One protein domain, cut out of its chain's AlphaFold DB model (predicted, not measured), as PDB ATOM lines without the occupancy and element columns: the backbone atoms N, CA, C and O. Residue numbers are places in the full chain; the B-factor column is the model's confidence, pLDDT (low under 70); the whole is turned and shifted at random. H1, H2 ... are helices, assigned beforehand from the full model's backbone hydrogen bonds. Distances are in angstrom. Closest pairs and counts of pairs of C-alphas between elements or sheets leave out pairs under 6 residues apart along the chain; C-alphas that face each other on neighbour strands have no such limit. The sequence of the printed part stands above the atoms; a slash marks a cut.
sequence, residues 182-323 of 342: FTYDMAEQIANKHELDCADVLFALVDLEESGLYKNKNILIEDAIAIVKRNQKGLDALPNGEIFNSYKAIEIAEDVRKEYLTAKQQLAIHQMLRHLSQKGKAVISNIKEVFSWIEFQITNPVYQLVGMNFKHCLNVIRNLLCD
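AT A GLANCE: This is residues 182 to 323 of the 342 residues of an uncharacterized protein of Francisella sp. TX07-6608 (UniProt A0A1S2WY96). Two groups of helices sit end to end along the longest axis: H1, H2 and H3 cross one another at one end, and at the other H5, H6 and H7 make a loose up-and-down bundle, their centres in a triangle, with H4 packed on H5. H5 begins where H2 and H3 meet it, and H1, packed on H2, makes one far end of the domain. The printed part has 142 residues, with seven named helices, H1 to H7 in that order, and no named strand, and its class is all helix. It is compact, with a radius of gyration of the C-alphas of 14.8 A and spans of 46 by 32 by 26 A.

IN THESE COORDINATES: Find C-alpha 217 at (269.136, 198.873, 223.842); from there H3, the longest helix, runs through residues 217 to 233 for 23.7 A. Before it look for H2, residues 198 to 210, 18.4 A long, and H1, residues 182 to 194, 18.2 A long, which begins at C-alpha 182 at (272.027, 192.711, 235.734). After it come H4, residues 246 to 252, 10.2 A; H5, residues 263 to 278, 22.4 A; and H6, residues 287 to 299, 18.0 A. H7, residues 310 to 322, is 18.2 A long and ends at C-alpha 322 at (242.164, 212.500, 210.949).

HOW THE PARTS SIT: Start at H3, which touches H2 at a steep tilt of 46 degrees, opposite ways; the closest C-alphas, of Ala 204 and Ala 224, are 5.1 A apart. H1 touches H2 at a steep tilt of 56 degrees, opposite ways, with the C-alphas of Ala 191 and Cys 198 closest at 5.1 A. Turn next to H5, the hub, touching five helices. Its residues 263 to 264 alone touch H2, the C-alphas of Ala 204 and Ala 263 being closest at 5.7 A. H3 and H5 only just touch, with 3 pairs of C-alphas within 8 A, the closest those of Ile 227 and Ala 263 at 6.3 A. H4 and H5 form a helical hairpin at a shallow tilt of 17 degrees, with the C-alphas of Ala 249 and Ala 268 closest at 4.7 A. H5 and H6 form another, closest at the C-alphas of Leu 273 and Ile 287, 6.9 A, and H6 and H7 a third, closest at those of Ile 298 and Phe 310, 6.7 A. H1 and H7 are apart. In each of the seven helices every O i to N i+4 pair is within hydrogen-bond range.

THE WHOLE: The C-alphas farthest apart, of Phe 182 and Asp 323, are 47.0 A apart. The printed part has no cut; the link from H3 to H4, residues 234 to 245, is long. The mean pLDDT of the printed part is 82.3; look for values under 70 at, among others, residues 242 to 244 and 280 to 285.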
ATOM      1  N   PHE A 182     271.570 191.590 236.553       86.44
ATOM      2  CA  PHE A 182     272.027 192.711 235.734       86.44
ATOM      3  C   PHE A 182     270.912 193.732 235.460       86.44
ATOM      4  O   PHE A 182     271.158 194.932 235.500       86.44
ATOM      5  N   THR A 183     269.687 193.271 235.187       87.44
ATOM      6  CA  THR A 183     268.544 194.161 234.918       87.44
ATOM      7  C   THR A 183     268.196 194.976 236.164       87.44
ATOM      8  O   THR A 183     267.971 196.178 236.044       87.44
ATOM      9  N   TYR A 184     268.222 194.362 237.352       88.50
ATOM     10  CA  TYR A 184     268.037 195.078 238.620       88.50
ATOM     11  C   TYR A 184     269.145 196.093 238.885       88.50
ATOM     12  O   TYR A 184     268.839 197.252 239.145       88.50
ATOM     13  N   ASP A 185     270.411 195.681 238.772       88.06
ATOM     14  CA  ASP A 185     271.556 196.562 239.019       88.06
ATOM     15  C   ASP A 185     271.515 197.778 238.065       88.06
ATOM     16  O   ASP A 185     271.785 198.912 238.462       88.06
ATOM     17  N   MET A 186     271.113 197.565 236.806       88.88
ATOM     18  CA  MET A 186     270.922 198.633 235.821       88.88
ATOM     19  C   MET A 186     269.729 199.538 236.169       88.88
ATOM     20  O   MET A 186     269.846 200.763 236.102       88.88
ATOM     21  N   ALA A 187     268.586 198.958 236.550       90.44
ATOM     22  CA  ALA A 187     267.401 199.713 236.951       90.44
ATOM     23  C   ALA A 187     267.685 200.590 238.180       90.44
ATOM     24  O   ALA A 187     267.307 201.758 238.186       90.44
ATOM     25  N   GLU A 188     268.423 200.075 239.167       91.00
ATOM     26  CA  GLU A 188     268.839 200.813 240.361       91.00
ATOM     27  C   GLU A 188     269.762 201.989 240.010       91.00
ATOM     28  O   GLU A 188     269.563 203.108 240.488       91.00
ATOM     29  N   GLN A 189     270.734 201.784 239.116       90.75
ATOM     30  CA  GLN A 189     271.606 202.866 238.645       90.75
ATOM     31  C   GLN A 189     270.823 203.973 237.929       90.75
ATOM     32  O   GLN A 189     271.038 205.159 238.193       90.75
ATOM     33  N   ILE A 190     269.895 203.602 237.043       91.38
ATOM     34  CA  ILE A 190     269.029 204.547 236.325       91.38
ATOM     35  C   ILE A 190     268.122 205.297 237.307       91.38
ATOM     36  O   ILE A 190     268.003 206.523 237.222       91.38
ATOM     37  N   ALA A 191     267.505 204.573 238.242       91.62
ATOM     38  CA  ALA A 191     266.618 205.109 239.265       91.62
ATOM     39  C   ALA A 191     267.331 206.145 240.137       91.62
ATOM     40  O   ALA A 191     266.857 207.275 240.257       91.62
ATOM     41  N   ASN A 192     268.522 205.813 240.640       92.19
ATOM     42  CA  ASN A 192     269.338 206.719 241.444       92.19
ATOM     43  C   ASN A 192     269.769 207.958 240.649       92.19
ATOM     44  O   ASN A 192     269.699 209.077 241.151       92.19
ATOM     45  N   LYS A 193     270.171 207.783 239.385       92.25
ATOM     46  CA  LYS A 193     270.626 208.885 238.526       92.25
ATOM     47  C   LYS A 193     269.515 209.873 238.161       92.25
ATOM     48  O   LYS A 193     269.787 211.056 237.965       92.25
ATOM     49  N   HIS A 194     268.285 209.393 237.996       87.94
ATOM     50  CA  HIS A 194     267.152 210.203 237.538       87.94
ATOM     51  C   HIS A 194     266.111 210.492 238.629       87.94
ATOM     52  O   HIS A 194     265.081 211.114 238.334       87.94
ATOM     53  N   GLU A 195     266.394 210.076 239.867       90.06
ATOM     54  CA  GLU A 195     265.495 210.158 241.020       90.06
ATOM     55  C   GLU A 195     264.116 209.550 240.701       90.06
ATOM     56  O   GLU A 195     263.087 210.218 240.835       90.06
ATOM     57  N   LEU A 196     264.104 208.326 240.173       90.19
ATOM     58  CA  LEU A 196     262.895 207.579 239.799       90.19
ATOM     59  C   LEU A 196     262.723 206.360 240.709       90.19
ATOM     60  O   LEU A 196     263.694 205.894 241.299       90.19
ATOM     61  N   ASP A 197     261.508 205.817 240.797       90.62
ATOM     62  CA  ASP A 197     261.305 204.516 241.456       90.62
ATOM     63  C   ASP A 197     261.971 203.377 240.664       90.62
ATOM     64  O   ASP A 197     261.785 203.253 239.451       90.62
ATOM     65  N   CYS A 198     262.744 202.540 241.360       90.12
ATOM     66  CA  CYS A 198     263.480 201.429 240.758       90.12
ATOM     67  C   CYS A 198     262.554 200.355 240.173       90.12
ATOM     68  O   CYS A 198     262.841 199.831 239.095       90.12
ATOM     69  N   ALA A 199     261.428 200.056 240.828       89.38
ATOM     70  CA  ALA A 199     260.491 199.053 240.338       89.38
ATOM     71  C   ALA A 199     259.840 199.520 239.034       89.38
ATOM     72  O   ALA A 199     259.778 198.755 238.076       89.38
ATOM     73  N   ASP A 200     259.436 200.786 238.945       87.94
ATOM     74  CA  ASP A 200     258.858 201.332 237.712       87.94
ATOM     75  C   ASP A 200     259.863 201.356 236.547       87.94
ATOM     76  O   ASP A 200     259.493 201.053 235.410       87.94
ATOM     77  N   VAL A 201     261.138 201.669 236.814       91.19
ATOM     78  CA  VAL A 201     262.213 201.576 235.808       91.19
ATOM     79  C   VAL A 201     262.405 200.134 235.350       91.19
ATOM     80  O   VAL A 201     262.460 199.879 234.148       91.19
ATOM     81  N   LEU A 202     262.467 199.191 236.289       91.56
ATOM     82  CA  LEU A 202     262.598 197.769 235.995       91.56
ATOM     83  C   LEU A 202     261.441 197.268 235.123       91.56
ATOM     84  O   LEU A 202     261.678 196.660 234.078       91.56
ATOM     85  N   PHE A 203     260.200 197.564 235.518       90.81
ATOM     86  CA  PHE A 203     259.016 197.178 234.756       90.81
ATOM     87  C   PHE A 203     259.031 197.791 233.358       90.81
ATOM     88  O   PHE A 203     258.767 197.079 232.395       90.81
ATOM     89  N   ALA A 204     259.388 199.070 233.211       89.81
ATOM     90  CA  ALA A 204     259.456 199.711 231.901       89.81
ATOM     91  C   ALA A 204     260.521 199.078 230.987       89.81
ATOM     92  O   ALA A 204     260.250 198.859 229.808       89.81
ATOM     93  N   LEU A 205     261.707 198.749 231.512       91.00
ATOM     94  CA  LEU A 205     262.768 198.096 230.735       91.00
ATOM     95  C   LEU A 205     262.329 196.723 230.216       91.00
ATOM     96  O   LEU A 205     262.493 196.435 229.032       91.00
ATOM     97  N   VAL A 206     261.745 195.895 231.084       90.06
ATOM     98  CA  VAL A 206     261.268 194.556 230.704       90.06
ATOM     99  C   VAL A 206     260.091 194.651 229.732       90.06
ATOM    100  O   VAL A 206     260.087 193.979 228.705       90.06
ATOM    101  N   ASP A 207     259.126 195.534 229.994       89.25
ATOM    102  CA  ASP A 207     257.935 195.689 229.154       89.25
ATOM    103  C   ASP A 207     258.303 196.166 227.734       89.25
ATOM    104  O   ASP A 207     257.777 195.670 226.731       89.25
ATOM    105  N   LEU A 208     259.267 197.084 227.612       89.25
ATOM    106  CA  LEU A 208     259.786 197.511 226.312       89.25
ATOM    107  C   LEU A 208     260.660 196.446 225.638       89.25
ATOM    108  O   LEU A 208     260.655 196.369 224.411       89.25
ATOM    109  N   GLU A 209     261.378 195.610 226.382       88.56
ATOM    110  CA  GLU A 209     262.152 194.499 225.818       88.56
ATOM    111  C   GLU A 209     261.231 193.452 225.180       88.56
ATOM    112  O   GLU A 209     261.382 193.102 224.006       88.56
ATOM    113  N   GLU A 210     260.204 193.028 225.919       87.19
ATOM    114  CA  GLU A 210     259.201 192.057 225.469       87.19
ATOM    115  C   GLU A 210     258.412 192.529 224.242       87.19
ATOM    116  O   GLU A 210     257.852 191.719 223.503       87.19
ATOM    117  N   SER A 211     258.380 193.840 223.990       84.12
ATOM    118  CA  SER A 211     257.750 194.414 222.799       84.12
ATOM    119  C   SER A 211     258.350 193.890 221.485       84.12
ATOM    120  O   SER A 211     257.679 193.894 220.446       84.12
ATOM    121  N   GLY A 212     259.632 193.498 221.491       83.56
ATOM    122  CA  GLY A 212     260.373 193.137 220.281       83.56
ATOM    123  C   GLY A 212     260.409 194.259 219.230       83.56
ATOM    124  O   GLY A 212     260.448 193.984 218.022       83.56
ATOM    125  N   LEU A 213     260.299 195.523 219.662       82.44
ATOM    126  CA  LEU A 213     260.342 196.711 218.798       82.44
ATOM    127  C   LEU A 213     261.706 197.401 218.764       82.44
ATOM    128  O   LEU A 213     261.958 198.155 217.823       82.44
ATOM    129  N   TYR A 214     262.566 197.138 219.746       82.94
ATOM    130  CA  TYR A 214     263.876 197.769 219.869       82.94
ATOM    131  C   TYR A 214     264.983 196.820 219.409       82.94
ATOM    132  O   TYR A 214     265.059 195.671 219.846       82.94
ATOM    133  N   LYS A 215     265.850 197.314 218.529       80.94
ATOM    134  CA  LYS A 215     267.120 196.684 218.143       80.94
ATOM    135  C   LYS A 215     268.286 197.278 218.943       80.94
ATOM    136  O   LYS A 215     269.223 196.562 219.279       80.94
ATOM    137  N   ASN A 216     268.213 198.560 219.283       83.44
ATOM    138  CA  ASN A 216     269.178 199.328 220.049       83.44
ATOM    139  C   ASN A 216     268.699 199.492 221.495       83.44
ATOM    140  O   ASN A 216     267.746 200.216 221.798       83.44
ATOM    141  N   LYS A 217     269.430 198.849 222.407       85.00
ATOM    142  CA  LYS A 217     269.136 198.873 223.842       85.00
ATOM    143  C   LYS A 217     269.274 200.261 224.467       85.00
ATOM    144  O   LYS A 217     268.570 200.547 225.426       85.00
ATOM    145  N   ASN A 218     270.101 201.147 223.909       85.44
ATOM    146  CA  ASN A 218     270.234 202.508 224.431       85.44
ATOM    147  C   ASN A 218     268.942 203.308 224.228       85.44
ATOM    148  O   ASN A 218     268.496 203.982 225.150       85.44
ATOM    149  N   ILE A 219     268.296 203.166 223.065       85.50
ATOM    150  CA  ILE A 219     267.015 203.837 222.788       85.50
ATOM    151  C   ILE A 219     265.915 203.257 223.683       85.50
ATOM    152  O   ILE A 219     265.100 204.005 224.214       85.50
ATOM    153  N   LEU A 220     265.926 201.938 223.916       89.50
ATOM    154  CA  LEU A 220     265.015 201.295 224.868       89.50
ATOM    155  C   LEU A 220     265.168 201.886 226.276       89.50
ATOM    156  O   LEU A 220     264.168 202.236 226.899       89.50
ATOM    157  N   ILE A 221     266.403 202.029 226.764       89.88
ATOM    158  CA  ILE A 221     266.686 202.608 228.085       89.88
ATOM    159  C   ILE A 221     266.205 204.064 228.158       89.88
ATOM    160  O   ILE A 221     265.553 204.447 229.129       89.88
ATOM    161  N   GLU A 222     266.496 204.878 227.140       90.19
ATOM    162  CA  GLU A 222     266.033 206.270 227.076       90.19
ATOM    163  C   GLU A 222     264.503 206.371 227.107       90.19
ATOM    164  O   GLU A 222     263.947 207.187 227.849       90.19
ATOM    165  N   ASP A 223     263.818 205.504 226.363       89.31
ATOM    166  CA  ASP A 223     262.360 205.469 226.300       89.31
ATOM    167  C   ASP A 223     261.740 204.962 227.606       89.31
ATOM    168  O   ASP A 223     260.736 205.519 228.056       89.31
ATOM    169  N   ALA A 224     262.367 203.989 228.276       90.12
ATOM    170  CA  ALA A 224     261.971 203.554 229.614       90.12
ATOM    171  C   ALA A 224     262.052 204.719 230.614       90.12
ATOM    172  O   ALA A 224     261.099 204.985 231.347       90.12
ATOM    173  N   ILE A 225     263.148 205.483 230.590       90.00
ATOM    174  CA  ILE A 225     263.322 206.669 231.439       90.00
ATOM    175  C   ILE A 225     262.245 207.719 231.142       90.00
ATOM    176  O   ILE A 225     261.689 208.311 232.071       90.00
ATOM    177  N   ALA A 226     261.945 207.978 229.865       89.25
ATOM    178  CA  ALA A 226     260.934 208.954 229.467       89.25
ATOM    179  C   ALA A 226     259.529 208.566 229.959       89.25
ATOM    180  O   ALA A 226     258.818 209.408 230.512       89.25
ATOM    181  N   ILE A 227     259.163 207.292 229.816       89.44
ATOM    182  CA  ILE A 227     257.879 206.733 230.254       89.44
ATOM    183  C   ILE A 227     257.719 206.837 231.774       89.44
ATOM    184  O   ILE A 227     256.698 207.322 232.265       89.44
ATOM    185  N   VAL A 228     258.746 206.454 232.536       88.38
ATOM    186  CA  VAL A 228     258.695 206.505 234.006       88.38
ATOM    187  C   VAL A 228     258.639 207.948 234.510       88.38
ATOM    188  O   VAL A 228     257.839 208.268 235.391       88.38
ATOM    189  N   LYS A 229     259.408 208.860 233.898       86.81
ATOM    190  CA  LYS A 229     259.330 210.302 234.192       86.81
ATOM    191  C   LYS A 229     257.922 210.856 233.989       86.81
ATOM    192  O   LYS A 229     257.476 211.682 234.790       86.81
ATOM    193  N   ARG A 230     257.227 210.413 232.939       84.81
ATOM    194  CA  ARG A 230     255.850 210.825 232.666       84.81
ATOM    195  C   ARG A 230     254.879 210.286 233.718       84.81
ATOM    196  O   ARG A 230     254.122 211.072 234.279       84.81
ATOM    197  N   ASN A 231     254.965 208.996 234.043       82.81
ATOM    198  CA  ASN A 231     254.074 208.343 235.007       82.81
ATOM    199  C   ASN A 231     254.215 208.877 236.438       82.81
ATOM    200  O   ASN A 231     253.211 209.137 237.093       82.81
ATOM    201  N   GLN A 232     255.444 209.051 236.931       78.50
ATOM    202  CA  GLN A 232     255.680 209.420 238.333       78.50
ATOM    203  C   GLN A 232     255.630 210.922 238.583       78.50
ATOM    204  O   GLN A 232     255.109 211.377 239.598       78.50
ATOM    205  N   LYS A 233     256.233 211.703 237.682       68.38
ATOM    206  CA  LYS A 233     256.481 213.133 237.907       68.38
ATOM    207  C   LYS A 233     255.579 214.026 237.055       68.38
ATOM    208  O   LYS A 233     255.722 215.245 237.111       68.38
ATOM    209  N   GLY A 234     254.684 213.447 236.244       64.75
ATOM    210  CA  GLY A 234     253.870 214.196 235.280       64.75
ATOM    211  C   GLY A 234     254.724 214.992 234.290       64.75
ATOM    212  O   GLY A 234     254.275 216.009 233.761       64.75
ATOM    213  N   LEU A 235     255.987 214.586 234.100       70.75
ATOM    214  CA  LEU A 235     256.917 215.297 233.238       70.75
ATOM    215  C   LEU A 235     256.512 215.100 231.787       70.75
ATOM    216  O   LEU A 235     256.109 214.015 231.371       70.75
ATOM    217  N   ASP A 236     256.701 216.148 230.993       67.19
ATOM    218  CA  ASP A 236     256.348 216.141 229.580       67.19
ATOM    219  C   ASP A 236     257.433 215.467 228.715       67.19
ATOM    220  O   ASP A 236     257.973 216.035 227.755       67.19
ATOM    221  N   ALA A 237     257.811 214.260 229.135       77.19
ATOM    222  CA  ALA A 237     258.716 213.352 228.454       77.19
ATOM    223  C   ALA A 237     257.895 212.380 227.595       77.19
ATOM    224  O   ALA A 237     256.836 211.911 228.013       77.19
ATOM    225  N   LEU A 238     258.370 212.114 226.380       81.25
ATOM    226  CA  LEU A 238     257.770 211.154 225.459       81.25
ATOM    227  C   LEU A 238     258.851 210.174 225.005       81.25
ATOM    228  O   LEU A 238     259.984 210.618 224.802       81.25
ATOM    229  N   PRO A 239     258.516 208.888 224.816       82.56
ATOM    230  CA  PRO A 239     259.436 207.953 224.186       82.56
ATOM    231  C   PRO A 239     259.693 208.394 222.740       82.56
ATOM    232  O   PRO A 239     258.779 208.874 222.074       82.56
ATOM    233  N   ASN A 240     260.917 208.234 222.251       78.00
ATOM    234  CA  ASN A 240     261.306 208.495 220.870       78.00
ATOM    235  C   ASN A 240     260.823 207.374 219.938       78.00
ATOM    236  O   ASN A 240     260.317 207.634 218.840       78.00
ATOM    237  N   GLY A 241     260.976 206.126 220.379       70.44
ATOM    238  CA  GLY A 241     260.747 204.918 219.607       70.44
ATOM    239  C   GLY A 241     261.795 204.712 218.511       70.44
ATOM    240  O   GLY A 241     261.983 205.556 217.630       70.44
ATOM    241  N   GLU A 242     262.444 203.550 218.520       66.00
ATOM    242  CA  GLU A 242     263.518 203.238 217.572       66.00
ATOM    243  C   GLU A 242     263.015 202.946 216.150       66.00
ATOM    244  O   GLU A 242     263.516 203.512 215.179       66.00
ATOM    245  N   ILE A 243     262.006 202.080 216.010       61.44
ATOM    246  CA  ILE A 243     261.456 201.689 214.706       61.44
ATOM    247  C   ILE A 243     260.068 202.297 214.536       61.44
ATOM    248  O   ILE A 243     259.169 202.095 215.353       61.44
ATOM    249  N   PHE A 244     259.866 203.006 213.426       60.84
ATOM    250  CA  PHE A 244     258.557 203.519 213.050       60.84
ATOM    251  C   PHE A 244     257.642 202.380 212.580       60.84
ATOM    252  O   PHE A 244     257.635 201.992 211.412       60.84
ATOM    253  N   ASN A 245     256.852 201.829 213.501       71.31
ATOM    254  CA  ASN A 245     255.803 200.869 213.178       71.31
ATOM    255  C   ASN A 245     254.599 201.033 214.113       71.31
ATOM    256  O   ASN A 245     254.382 200.252 215.038       71.31
ATOM    257  N   SER A 246     253.788 202.058 213.842       75.25
ATOM    258  CA  SER A 246     252.597 202.373 214.638       75.25
ATOM    259  C   SER A 246     251.609 201.213 214.741       75.25
ATOM    260  O   SER A 246     250.956 201.059 215.763       75.25
ATOM    261  N   TYR A 247     251.482 200.393 213.695       78.38
ATOM    262  CA  TYR A 247     250.547 199.268 213.695       78.38
ATOM    263  C   TYR A 247     251.023 198.147 214.615       78.38
ATOM    264  O   TYR A 247     250.238 197.687 215.439       78.38
ATOM    265  N   LYS A 248     252.308 197.783 214.539       82.50
ATOM    266  CA  LYS A 248     252.899 196.781 215.431       82.50
ATOM    267  C   LYS A 248     252.886 197.258 216.884       82.50
ATOM    268  O   LYS A 248     252.521 196.484 217.753       82.50
ATOM    269  N   ALA A 249     253.183 198.536 217.142       82.75
ATOM    270  CA  ALA A 249     253.119 199.115 218.488       82.75
ATOM    271  C   ALA A 249     251.705 199.056 219.101       82.75
ATOM    272  O   ALA A 249     251.553 198.721 220.271       82.75
ATOM    273  N   ILE A 250     250.659 199.320 218.310       85.06
ATOM    274  CA  ILE A 250     249.264 199.178 218.762       85.06
ATOM    275  C   ILE A 250     248.890 197.705 218.966       85.06
ATOM    276  O   ILE A 250     248.131 197.386 219.877       85.06
ATOM    277  N   GLU A 251     249.390 196.804 218.122       85.94
ATOM    278  CA  GLU A 251     249.104 195.370 218.206       85.94
ATOM    279  C   GLU A 251     249.619 194.752 219.509       85.94
ATOM    280  O   GLU A 251     248.867 194.030 220.165       85.94
ATOM    281  N   ILE A 252     250.848 195.086 219.907       87.00
ATOM    282  CA  ILE A 252     251.491 194.535 221.107       87.00
ATOM    283  C   ILE A 252     250.986 195.140 222.422       87.00
ATOM    284  O   ILE A 252     251.178 194.540 223.474       87.00
ATOM    285  N   ALA A 253     250.372 196.327 222.385       88.56
ATOM    286  CA  ALA A 253     249.910 196.998 223.592       88.56
ATOM    287  C   ALA A 253     248.723 196.261 224.226       88.56
ATOM    288  O   ALA A 253     247.860 195.720 223.520       88.56
ATOM    289  N   GLU A 254     248.651 196.272 225.559       90.44
ATOM    290  CA  GLU A 254     247.544 195.664 226.290       90.44
ATOM    291  C   GLU A 254     246.225 196.328 225.895       90.44
ATOM    292  O   GLU A 254     246.089 197.554 225.917       90.44
ATOM    293  N   ASP A 255     245.212 195.518 225.579       90.00
ATOM    294  CA  ASP A 255     243.891 196.024 225.202       90.00
ATOM    295  C   ASP A 255     242.978 196.243 226.419       90.00
ATOM    296  O   ASP A 255     241.817 195.839 226.451       90.00
ATOM    297  N   VAL A 256     243.531 196.849 227.468       88.81
ATOM    298  CA  VAL A 256     242.854 197.070 228.751       88.81
ATOM    299  C   VAL A 256     243.064 198.517 229.167       88.81
ATOM    300  O   VAL A 256     244.150 199.056 228.995       88.81
ATOM    301  N   ARG A 257     242.038 199.163 229.725       87.44
ATOM    302  CA  ARG A 257     242.173 200.518 230.273       87.44
ATOM    303  C   ARG A 257     242.294 200.466 231.788       87.44
ATOM    304  O   ARG A 257     241.500 199.796 232.443       87.44
ATOM    305  N   LYS A 258     243.285 201.180 232.311       85.81
ATOM    306  CA  LYS A 258     243.540 201.395 233.738       85.81
ATOM    307  C   LYS A 258     243.673 202.899 233.989       85.81
ATOM    308  O   LYS A 258     243.684 203.680 233.044       85.81
ATOM    309  N   GLU A 259     243.802 203.293 235.251       84.38
ATOM    310  CA  GLU A 259     244.029 204.694 235.655       84.38
ATOM    311  C   GLU A 259     245.426 205.221 235.268       84.38
ATOM    312  O   GLU A 259     245.710 206.406 235.413       84.38
ATOM    313  N   TYR A 260     246.287 204.356 234.730       85.00
ATOM    314  CA  TYR A 260     247.614 204.670 234.207       85.00
ATOM    315  C   TYR A 260     247.845 203.965 232.865       85.00
ATOM    316  O   TYR A 260     247.185 202.966 232.555       85.00
ATOM    317  N   LEU A 261     248.799 204.471 232.080       88.38
ATOM    318  CA  LEU A 261     249.238 203.854 230.828       88.38
ATOM    319  C   LEU A 261     250.478 202.981 231.060       88.38
ATOM    320  O   LEU A 261     251.460 203.446 231.647       88.38
ATOM    321  N   THR A 262     250.463 201.750 230.545       90.69
ATOM    322  CA  THR A 262     251.658 200.883 230.504       90.69
ATOM    323  C   THR A 262     252.713 201.436 229.540       90.69
ATOM    324  O   THR A 262     252.418 202.305 228.709       90.69
ATOM    325  N   ALA A 263     253.947 200.928 229.609       88.62
ATOM    326  CA  ALA A 263     255.017 201.381 228.725       88.62
ATOM    327  C   ALA A 263     254.686 201.082 227.251       88.62
ATOM    328  O   ALA A 263     254.790 201.969 226.395       88.62
ATOM    329  N   LYS A 264     254.169 199.879 226.963       90.12
ATOM    330  CA  LYS A 264     253.660 199.509 225.630       90.12
ATOM    331  C   LYS A 264     252.532 200.433 225.149       90.12
ATOM    332  O   LYS A 264     252.530 200.846 223.988       90.12
ATOM    333  N   GLN A 265     251.594 200.809 226.022       91.88
ATOM    334  CA  GLN A 265     250.499 201.719 225.670       91.88
ATOM    335  C   GLN A 265     250.985 203.140 225.360       91.88
ATOM    336  O   GLN A 265     250.547 203.736 224.371       91.88
ATOM    337  N   GLN A 266     251.919 203.676 226.149       91.19
ATOM    338  CA  GLN A 266     252.522 204.985 225.879       91.19
ATOM    339  C   GLN A 266     253.289 204.994 224.559       91.19
ATOM    340  O   GLN A 266     253.118 205.906 223.745       91.19
ATOM    341  N   LEU A 267     254.067 203.942 224.299       90.12
ATOM    342  CA  LEU A 267     254.774 203.773 223.035       90.12
ATOM    343  C   LEU A 267     253.803 203.702 221.846       90.12
ATOM    344  O   LEU A 267     254.033 204.349 220.824       90.12
ATOM    345  N   ALA A 268     252.687 202.979 221.981       90.00
ATOM    346  CA  ALA A 268     251.661 202.879 220.945       90.00
ATOM    347  C   ALA A 268     251.021 204.238 220.615       90.00
ATOM    348  O   ALA A 268     250.881 204.583 219.436       90.00
ATOM    349  N   ILE A 269     250.677 205.034 221.636       90.44
ATOM    350  CA  ILE A 269     250.146 206.392 221.454       90.44
ATOM    351  C   ILE A 269     251.182 207.271 220.744       90.44
ATOM    352  O   ILE A 269     250.849 207.937 219.760       90.44
ATOM    353  N   HIS A 270     252.440 207.244 221.195       89.31
ATOM    354  CA  HIS A 270     253.506 208.046 220.598       89.31
ATOM    355  C   HIS A 270     253.717 207.696 219.119       89.31
ATOM    356  O   HIS A 270     253.702 208.574 218.254       89.31
ATOM    357  N   GLN A 271     253.838 206.405 218.803       87.31
ATOM    358  CA  GLN A 271     254.034 205.927 217.435       87.31
ATOM    359  C   GLN A 271     252.839 206.255 216.533       87.31
ATOM    360  O   GLN A 271     253.021 206.617 215.369       87.31
ATOM    361  N   MET A 272     251.609 206.190 217.056       88.25
ATOM    362  CA  MET A 272     250.423 206.647 216.330       88.25
ATOM    363  C   MET A 272     250.512 208.143 216.001       88.25
ATOM    364  O   MET A 272     250.287 208.524 214.852       88.25
ATOM    365  N   LEU A 273     250.848 208.995 216.970       85.44
ATOM    366  CA  LEU A 273     250.951 210.440 216.751       85.44
ATOM    367  C   LEU A 273     252.066 210.802 215.769       85.44
ATOM    368  O   LEU A 273     251.842 211.593 214.850       85.44
ATOM    369  N   ARG A 274     253.237 210.169 215.903       83.06
ATOM    370  CA  ARG A 274     254.349 210.301 214.953       83.06
ATOM    371  C   ARG A 274     253.901 209.912 213.544       83.06
ATOM    372  O   ARG A 274     254.216 210.613 212.585       83.06
ATOM    373  N   HIS A 275     253.086 208.862 213.420       82.25
ATOM    374  CA  HIS A 275     252.542 208.418 212.137       82.25
ATOM    375  C   HIS A 275     251.557 209.396 211.508       82.25
ATOM    376  O   HIS A 275     251.598 209.626 210.298       82.25
ATOM    377  N   LEU A 276     250.673 209.978 212.315       76.62
ATOM    378  CA  LEU A 276     249.720 210.982 211.849       76.62
ATOM    379  C   LEU A 276     250.420 212.271 211.409       76.62
ATOM    380  O   LEU A 276     250.064 212.817 210.362       76.62
ATOM    381  N   SER A 277     251.438 212.694 212.164       75.75
ATOM    382  CA  SER A 277     252.273 213.854 211.848       75.75
ATOM    383  C   SER A 277     253.023 213.663 210.523       75.75
ATOM    384  O   SER A 277     252.881 214.472 209.608       75.75
ATOM    385  N   GLN A 278     253.725 212.536 210.349       75.25
ATOM    386  CA  GLN A 278     254.496 212.260 209.128       75.25
ATOM    387  C   GLN A 278     253.632 212.122 207.869       75.25
ATOM    388  O   GLN A 278     254.061 212.496 206.783       75.25
ATOM    389  N   LYS A 279     252.406 211.598 207.989       71.06
ATOM    390  CA  LYS A 279     251.488 211.478 206.845       71.06
ATOM    391  C   LYS A 279     250.788 212.788 206.470       71.06
ATOM    392  O   LYS A 279     249.993 212.775 205.534       71.06
ATOM    393  N   GLY A 280     251.004 213.877 207.215       60.41
ATOM    394  CA  GLY A 280     250.301 215.148 207.013       60.41
ATOM    395  C   GLY A 280     248.781 215.042 207.191       60.41
ATOM    396  O   GLY A 280     248.042 215.895 206.711       60.41
ATOM    397  N   LYS A 281     248.300 213.974 207.847       56.59
ATOM    398  CA  LYS A 281     246.864 213.696 208.033       56.59
ATOM    399  C   LYS A 281     246.265 214.415 209.238       56.59
ATOM    400  O   LYS A 281     245.050 214.430 209.375       56.59
ATOM    401  N   ALA A 282     247.105 214.975 210.103       57.56
ATOM    402  CA  ALA A 282     246.695 215.749 211.260       57.56
ATOM    403  C   ALA A 282     247.635 216.949 211.426       57.56
ATOM    404  O   ALA A 282     248.854 216.779 211.456       57.56
ATOM    405  N   VAL A 283     247.079 218.155 211.576       53.16
ATOM    406  CA  VAL A 283     247.853 219.341 211.974       53.16
ATOM    407  C   VAL A 283     248.039 219.289 213.488       53.16
ATOM    408  O   VAL A 283     247.225 219.805 214.250       53.16
ATOM    409  N   ILE A 284     249.090 218.602 213.927       60.81
ATOM    410  CA  ILE A 284     249.467 218.511 215.338       60.81
ATOM    411  C   ILE A 284     250.435 219.663 215.618       60.81
ATOM    412  O   ILE A 284     251.612 219.579 215.278       60.81
ATOM    413  N   SER A 285     249.950 220.751 216.218       59.41
ATOM    414  CA  SER A 285     250.806 221.878 216.621       59.41
ATOM    415  C   SER A 285     251.766 221.492 217.750       59.41
ATOM    416  O   SER A 285     252.907 221.946 217.769       59.41
ATOM    417  N   ASN A 286     251.316 220.640 218.678       74.19
ATOM    418  CA  ASN A 286     252.114 220.150 219.797       74.19
ATOM    419  C   ASN A 286     251.788 218.679 220.104       74.19
ATOM    420  O   ASN A 286     250.730 218.361 220.647       74.19
ATOM    421  N   ILE A 287     252.719 217.776 219.775       78.06
ATOM    422  CA  ILE A 287     252.551 216.328 219.980       78.06
ATOM    423  C   ILE A 287     252.383 215.961 221.456       78.06
ATOM    424  O   ILE A 287     251.657 215.022 221.771       78.06
ATOM    425  N   LYS A 288     253.001 216.731 222.352       79.19
ATOM    426  CA  LYS A 288     252.952 216.513 223.794       79.19
ATOM    427  C   LYS A 288     251.580 216.846 224.375       79.19
ATOM    428  O   LYS A 288     251.012 216.053 225.115       79.19
ATOM    429  N   GLU A 289     250.995 217.966 223.952       74.06
ATOM    430  CA  GLU A 289     249.634 218.367 224.339       74.06
ATOM    431  C   GLU A 289     248.593 217.348 223.853       74.06
ATOM    432  O   GLU A 289     247.717 216.937 224.614       74.06
ATOM    433  N   VAL A 290     248.722 216.887 222.602       78.00
ATOM    434  CA  VAL A 290     247.825 215.860 222.053       78.00
ATOM    435  C   VAL A 290     248.016 214.526 222.773       78.00
ATOM    436  O   VAL A 290     247.024 213.864 223.067       78.00
ATOM    437  N   PHE A 291     249.247 214.144 223.120       85.88
ATOM    438  CA  PHE A 291     249.500 212.949 223.924       85.88
ATOM    439  C   PHE A 291     248.812 213.042 225.289       85.88
ATOM    440  O   PHE A 291     248.064 212.136 225.639       85.88
ATOM    441  N   SER A 292     248.994 214.143 226.026       82.06
ATOM    442  CA  SER A 292     248.347 214.368 227.329       82.06
ATOM    443  C   SER A 292     246.822 214.319 227.234       82.06
ATOM    444  O   SER A 292     246.146 213.789 228.116       82.06
ATOM    445  N   TRP A 293     246.256 214.841 226.145       81.00
ATOM    446  CA  TRP A 293     244.825 214.730 225.897       81.00
ATOM    447  C   TRP A 293     244.393 213.277 225.666       81.00
ATOM    448  O   TRP A 293     243.417 212.844 226.272       81.00
ATOM    449  N   ILE A 294     245.118 212.511 224.843       86.50
ATOM    450  CA  ILE A 294     244.843 211.082 224.609       86.50
ATOM    451  C   ILE A 294     244.930 210.291 225.909       86.50
ATOM    452  O   ILE A 294     244.038 209.503 226.212       86.50
ATOM    453  N   GLU A 295     245.989 210.525 226.676       85.69
ATOM    454  CA  GLU A 295     246.209 209.926 227.983       85.69
ATOM    455  C   GLU A 295     244.999 210.153 228.885       85.69
ATOM    456  O   GLU A 295     244.410 209.182 229.348       85.69
ATOM    457  N   PHE A 296     244.523 211.394 229.007       82.75
ATOM    458  CA  PHE A 296     243.321 211.712 229.777       82.75
ATOM    459  C   PHE A 296     242.064 210.964 229.292       82.75
ATOM    460  O   PHE A 296     241.262 210.516 230.112       82.75
ATOM    461  N   GLN A 297     241.873 210.807 227.978       80.81
ATOM    462  CA  GLN A 297     240.733 210.054 227.431       80.81
ATOM    463  C   GLN A 297     240.800 208.557 227.769       80.81
ATOM    464  O   GLN A 297     239.770 207.900 227.930       80.81
ATOM    465  N   ILE A 298     242.009 208.002 227.847       87.00
ATOM    466  CA  ILE A 298     242.231 206.572 228.053       87.00
ATOM    467  C   ILE A 298     242.224 206.217 229.541       87.00
ATOM    468  O   ILE A 298     241.613 205.213 229.908       87.00
ATOM    469  N   THR A 299     242.840 207.036 230.395       85.19
ATOM    470  CA  THR A 299     242.989 206.755 231.833       85.19
ATOM    471  C   THR A 299     241.749 207.074 232.666       85.19
ATOM    472  O   THR A 299     241.697 206.730 233.842       85.19
ATOM    473  N   ASN A 300     240.703 207.654 232.063       80.12
ATOM    474  CA  ASN A 300     239.425 207.947 232.722       80.12
ATOM    475  C   ASN A 300     238.261 207.104 232.162       80.12
ATOM    476  O   ASN A 300     237.277 207.670 231.676       80.12
ATOM    477  N   PRO A 301     238.313 205.757 232.228       78.88
ATOM    478  CA  PRO A 301     237.341 204.881 231.566       78.88
ATOM    479  C   PRO A 301     235.906 205.008 232.099       78.88
ATOM    480  O   PRO A 301     234.963 204.643 231.398       78.88
ATOM    481  N   VAL A 302     235.737 205.536 233.316       76.69
ATOM    482  CA  VAL A 302     234.430 205.799 233.943       76.69
ATOM    483  C   VAL A 302     233.680 206.934 233.237       76.69
ATOM    484  O   VAL A 302     232.457 206.888 233.129       76.69
ATOM    485  N   TYR A 303     234.403 207.940 232.740       71.06
ATOM    486  CA  TYR A 303     233.814 209.168 232.197       71.06
ATOM    487  C   TYR A 303     234.041 209.329 230.692       71.06
ATOM    488  O   TYR A 303     233.216 209.930 230.008       71.06
ATOM    489  N   GLN A 304     235.154 208.811 230.172       72.75
ATOM    490  CA  GLN A 304     235.584 208.985 228.789       72.75
ATOM    491  C   GLN A 304     235.531 207.654 228.040       72.75
ATOM    492  O   GLN A 304     236.005 206.626 228.530       72.75
ATOM    493  N   LEU A 305     234.966 207.679 226.827       72.31
ATOM    494  CA  LEU A 305     234.904 206.523 225.920       72.31
ATOM    495  C   LEU A 305     234.402 205.249 226.635       72.31
ATOM    496  O   LEU A 305     235.015 204.186 226.565       72.31
ATOM    497  N   VAL A 306     233.324 205.374 227.416       73.88
ATOM    498  CA  VAL A 306     232.828 204.328 228.330       73.88
ATOM    499  C   VAL A 306     232.559 203.015 227.586       73.88
ATOM    500  O   VAL A 306     232.015 203.010 226.484       73.88
ATOM    501  N   GLY A 307     232.960 201.889 228.185       73.19
ATOM    502  CA  GLY A 307     232.758 200.549 227.615       73.19
ATOM    503  C   GLY A 307     233.709 200.175 226.472       73.19
ATOM    504  O   GLY A 307     233.636 199.062 225.962       73.19
ATOM    505  N   MET A 308     234.617 201.071 226.081       80.69
ATOM    506  CA  MET A 308     235.636 200.798 225.068       80.69
ATOM    507  C   MET A 308     236.920 200.256 225.710       80.69
ATOM    508  O   MET A 308     237.230 200.558 226.864       80.69
ATOM    509  N   ASN A 309     237.684 199.468 224.962       88.44
ATOM    510  CA  ASN A 309     239.021 199.023 225.352       88.44
ATOM    511  C   ASN A 309     240.103 199.963 224.778       88.44
ATOM    512  O   ASN A 309     239.785 200.911 224.054       88.44
ATOM    513  N   PHE A 310     241.369 199.761 225.148       90.62
ATOM    514  CA  PHE A 310     242.466 200.673 224.800       90.62
ATOM    515  C   PHE A 310     242.617 200.850 223.283       90.62
ATOM    516  O   PHE A 310     242.634 201.981 222.789       90.62
ATOM    517  N   LYS A 311     242.656 199.748 222.527       90.56
ATOM    518  CA  LYS A 311     242.858 199.768 221.071       90.56
ATOM    519  C   LYS A 311     241.676 200.416 220.358       90.56
ATOM    520  O   LYS A 311     241.873 201.189 219.418       90.56
ATOM    521  N   HIS A 312     240.451 200.160 220.820       83.50
ATOM    522  CA  HIS A 312     239.267 200.815 220.273       83.50
ATOM    523  C   HIS A 312     239.255 202.318 220.580       83.50
ATOM    524  O   HIS A 312     238.993 203.107 219.672       83.50
ATOM    525  N   CYS A 313     239.623 202.732 221.800       83.75
ATOM    526  CA  CYS A 313     239.774 204.149 222.150       83.75
ATOM    527  C   CYS A 313     240.796 204.840 221.246       83.75
ATOM    528  O   CYS A 313     240.498 205.878 220.661       83.75
ATOM    529  N   LEU A 314     241.971 204.234 221.069       88.12
ATOM    530  CA  LEU A 314     243.004 204.730 220.163       88.12
ATOM    531  C   LEU A 314     242.502 204.873 218.728       88.12
ATOM    532  O   LEU A 314     242.821 205.859 218.073       88.12
ATOM    533  N   ASN A 315     241.703 203.929 218.231       82.38
ATOM    534  CA  ASN A 315     241.143 204.013 216.884       82.38
ATOM    535  C   ASN A 315     240.095 205.133 216.755       82.38
ATOM    536  O   ASN A 315     240.091 205.858 215.761       82.38
ATOM    537  N   VAL A 316     239.233 205.310 217.763       76.50
ATOM    538  CA  VAL A 316     238.281 206.434 217.823       76.50
ATOM    539  C   VAL A 316     239.035 207.758 217.814       76.50
ATOM    540  O   VAL A 316     238.763 208.611 216.974       76.50
ATOM    541  N   ILE A 317     240.027 207.899 218.690       81.62
ATOM    542  CA  ILE A 317     240.865 209.090 218.779       81.62
ATOM    543  C   ILE A 317     241.594 209.316 217.455       81.62
ATOM    544  O   ILE A 317     241.495 210.399 216.897       81.62
ATOM    545  N   ARG A 318     242.244 208.300 216.884       81.12
ATOM    546  CA  ARG A 318     242.895 208.388 215.571       81.12
ATOM    547  C   ARG A 318     241.957 208.962 214.511       81.12
ATOM    548  O   ARG A 318     242.376 209.830 213.752       81.12
ATOM    549  N   ASN A 319     240.711 208.492 214.461       75.81
ATOM    550  CA  ASN A 319     239.714 208.998 213.522       75.81
ATOM    551  C   ASN A 319     239.352 210.461 213.807       75.81
ATOM    552  O   ASN A 319     239.311 211.240 212.862       75.81
ATOM    553  N   LEU A 320     239.181 210.849 215.079       74.00
ATOM    554  CA  LEU A 320     238.969 212.250 215.473       74.00
ATOM    555  C   LEU A 320     240.127 213.153 215.023       74.00
ATOM    556  O   LEU A 320     239.892 214.258 214.547       74.00
ATOM    557  N   LEU A 321     241.370 212.674 215.128       73.31
ATOM    558  CA  LEU A 321     242.561 213.417 214.704       73.31
ATOM    559  C   LEU A 321     242.715 213.494 213.172       73.31
ATOM    560  O   LEU A 321     243.415 214.382 212.693       73.31
ATOM    561  N   CYS A 322     242.101 212.573 212.417       69.00
ATOM    562  CA  CYS A 322     242.164 212.500 210.949       69.00
ATOM    563  C   CYS A 322     240.949 213.118 210.236       69.00
ATOM    564  O   CYS A 322     240.886 213.067 209.004       69.00
ATOM    565  N   ASP A 323     239.945 213.614 210.968       59.19
ATOM    566  CA  ASP A 323     238.685 214.073 210.379       59.19
ATOM    567  C   ASP A 323     238.849 215.453 209.712       59.19
ATOM    568  O   ASP A 323     238.531 216.507 210.259       59.19
TER     569      ASP A 323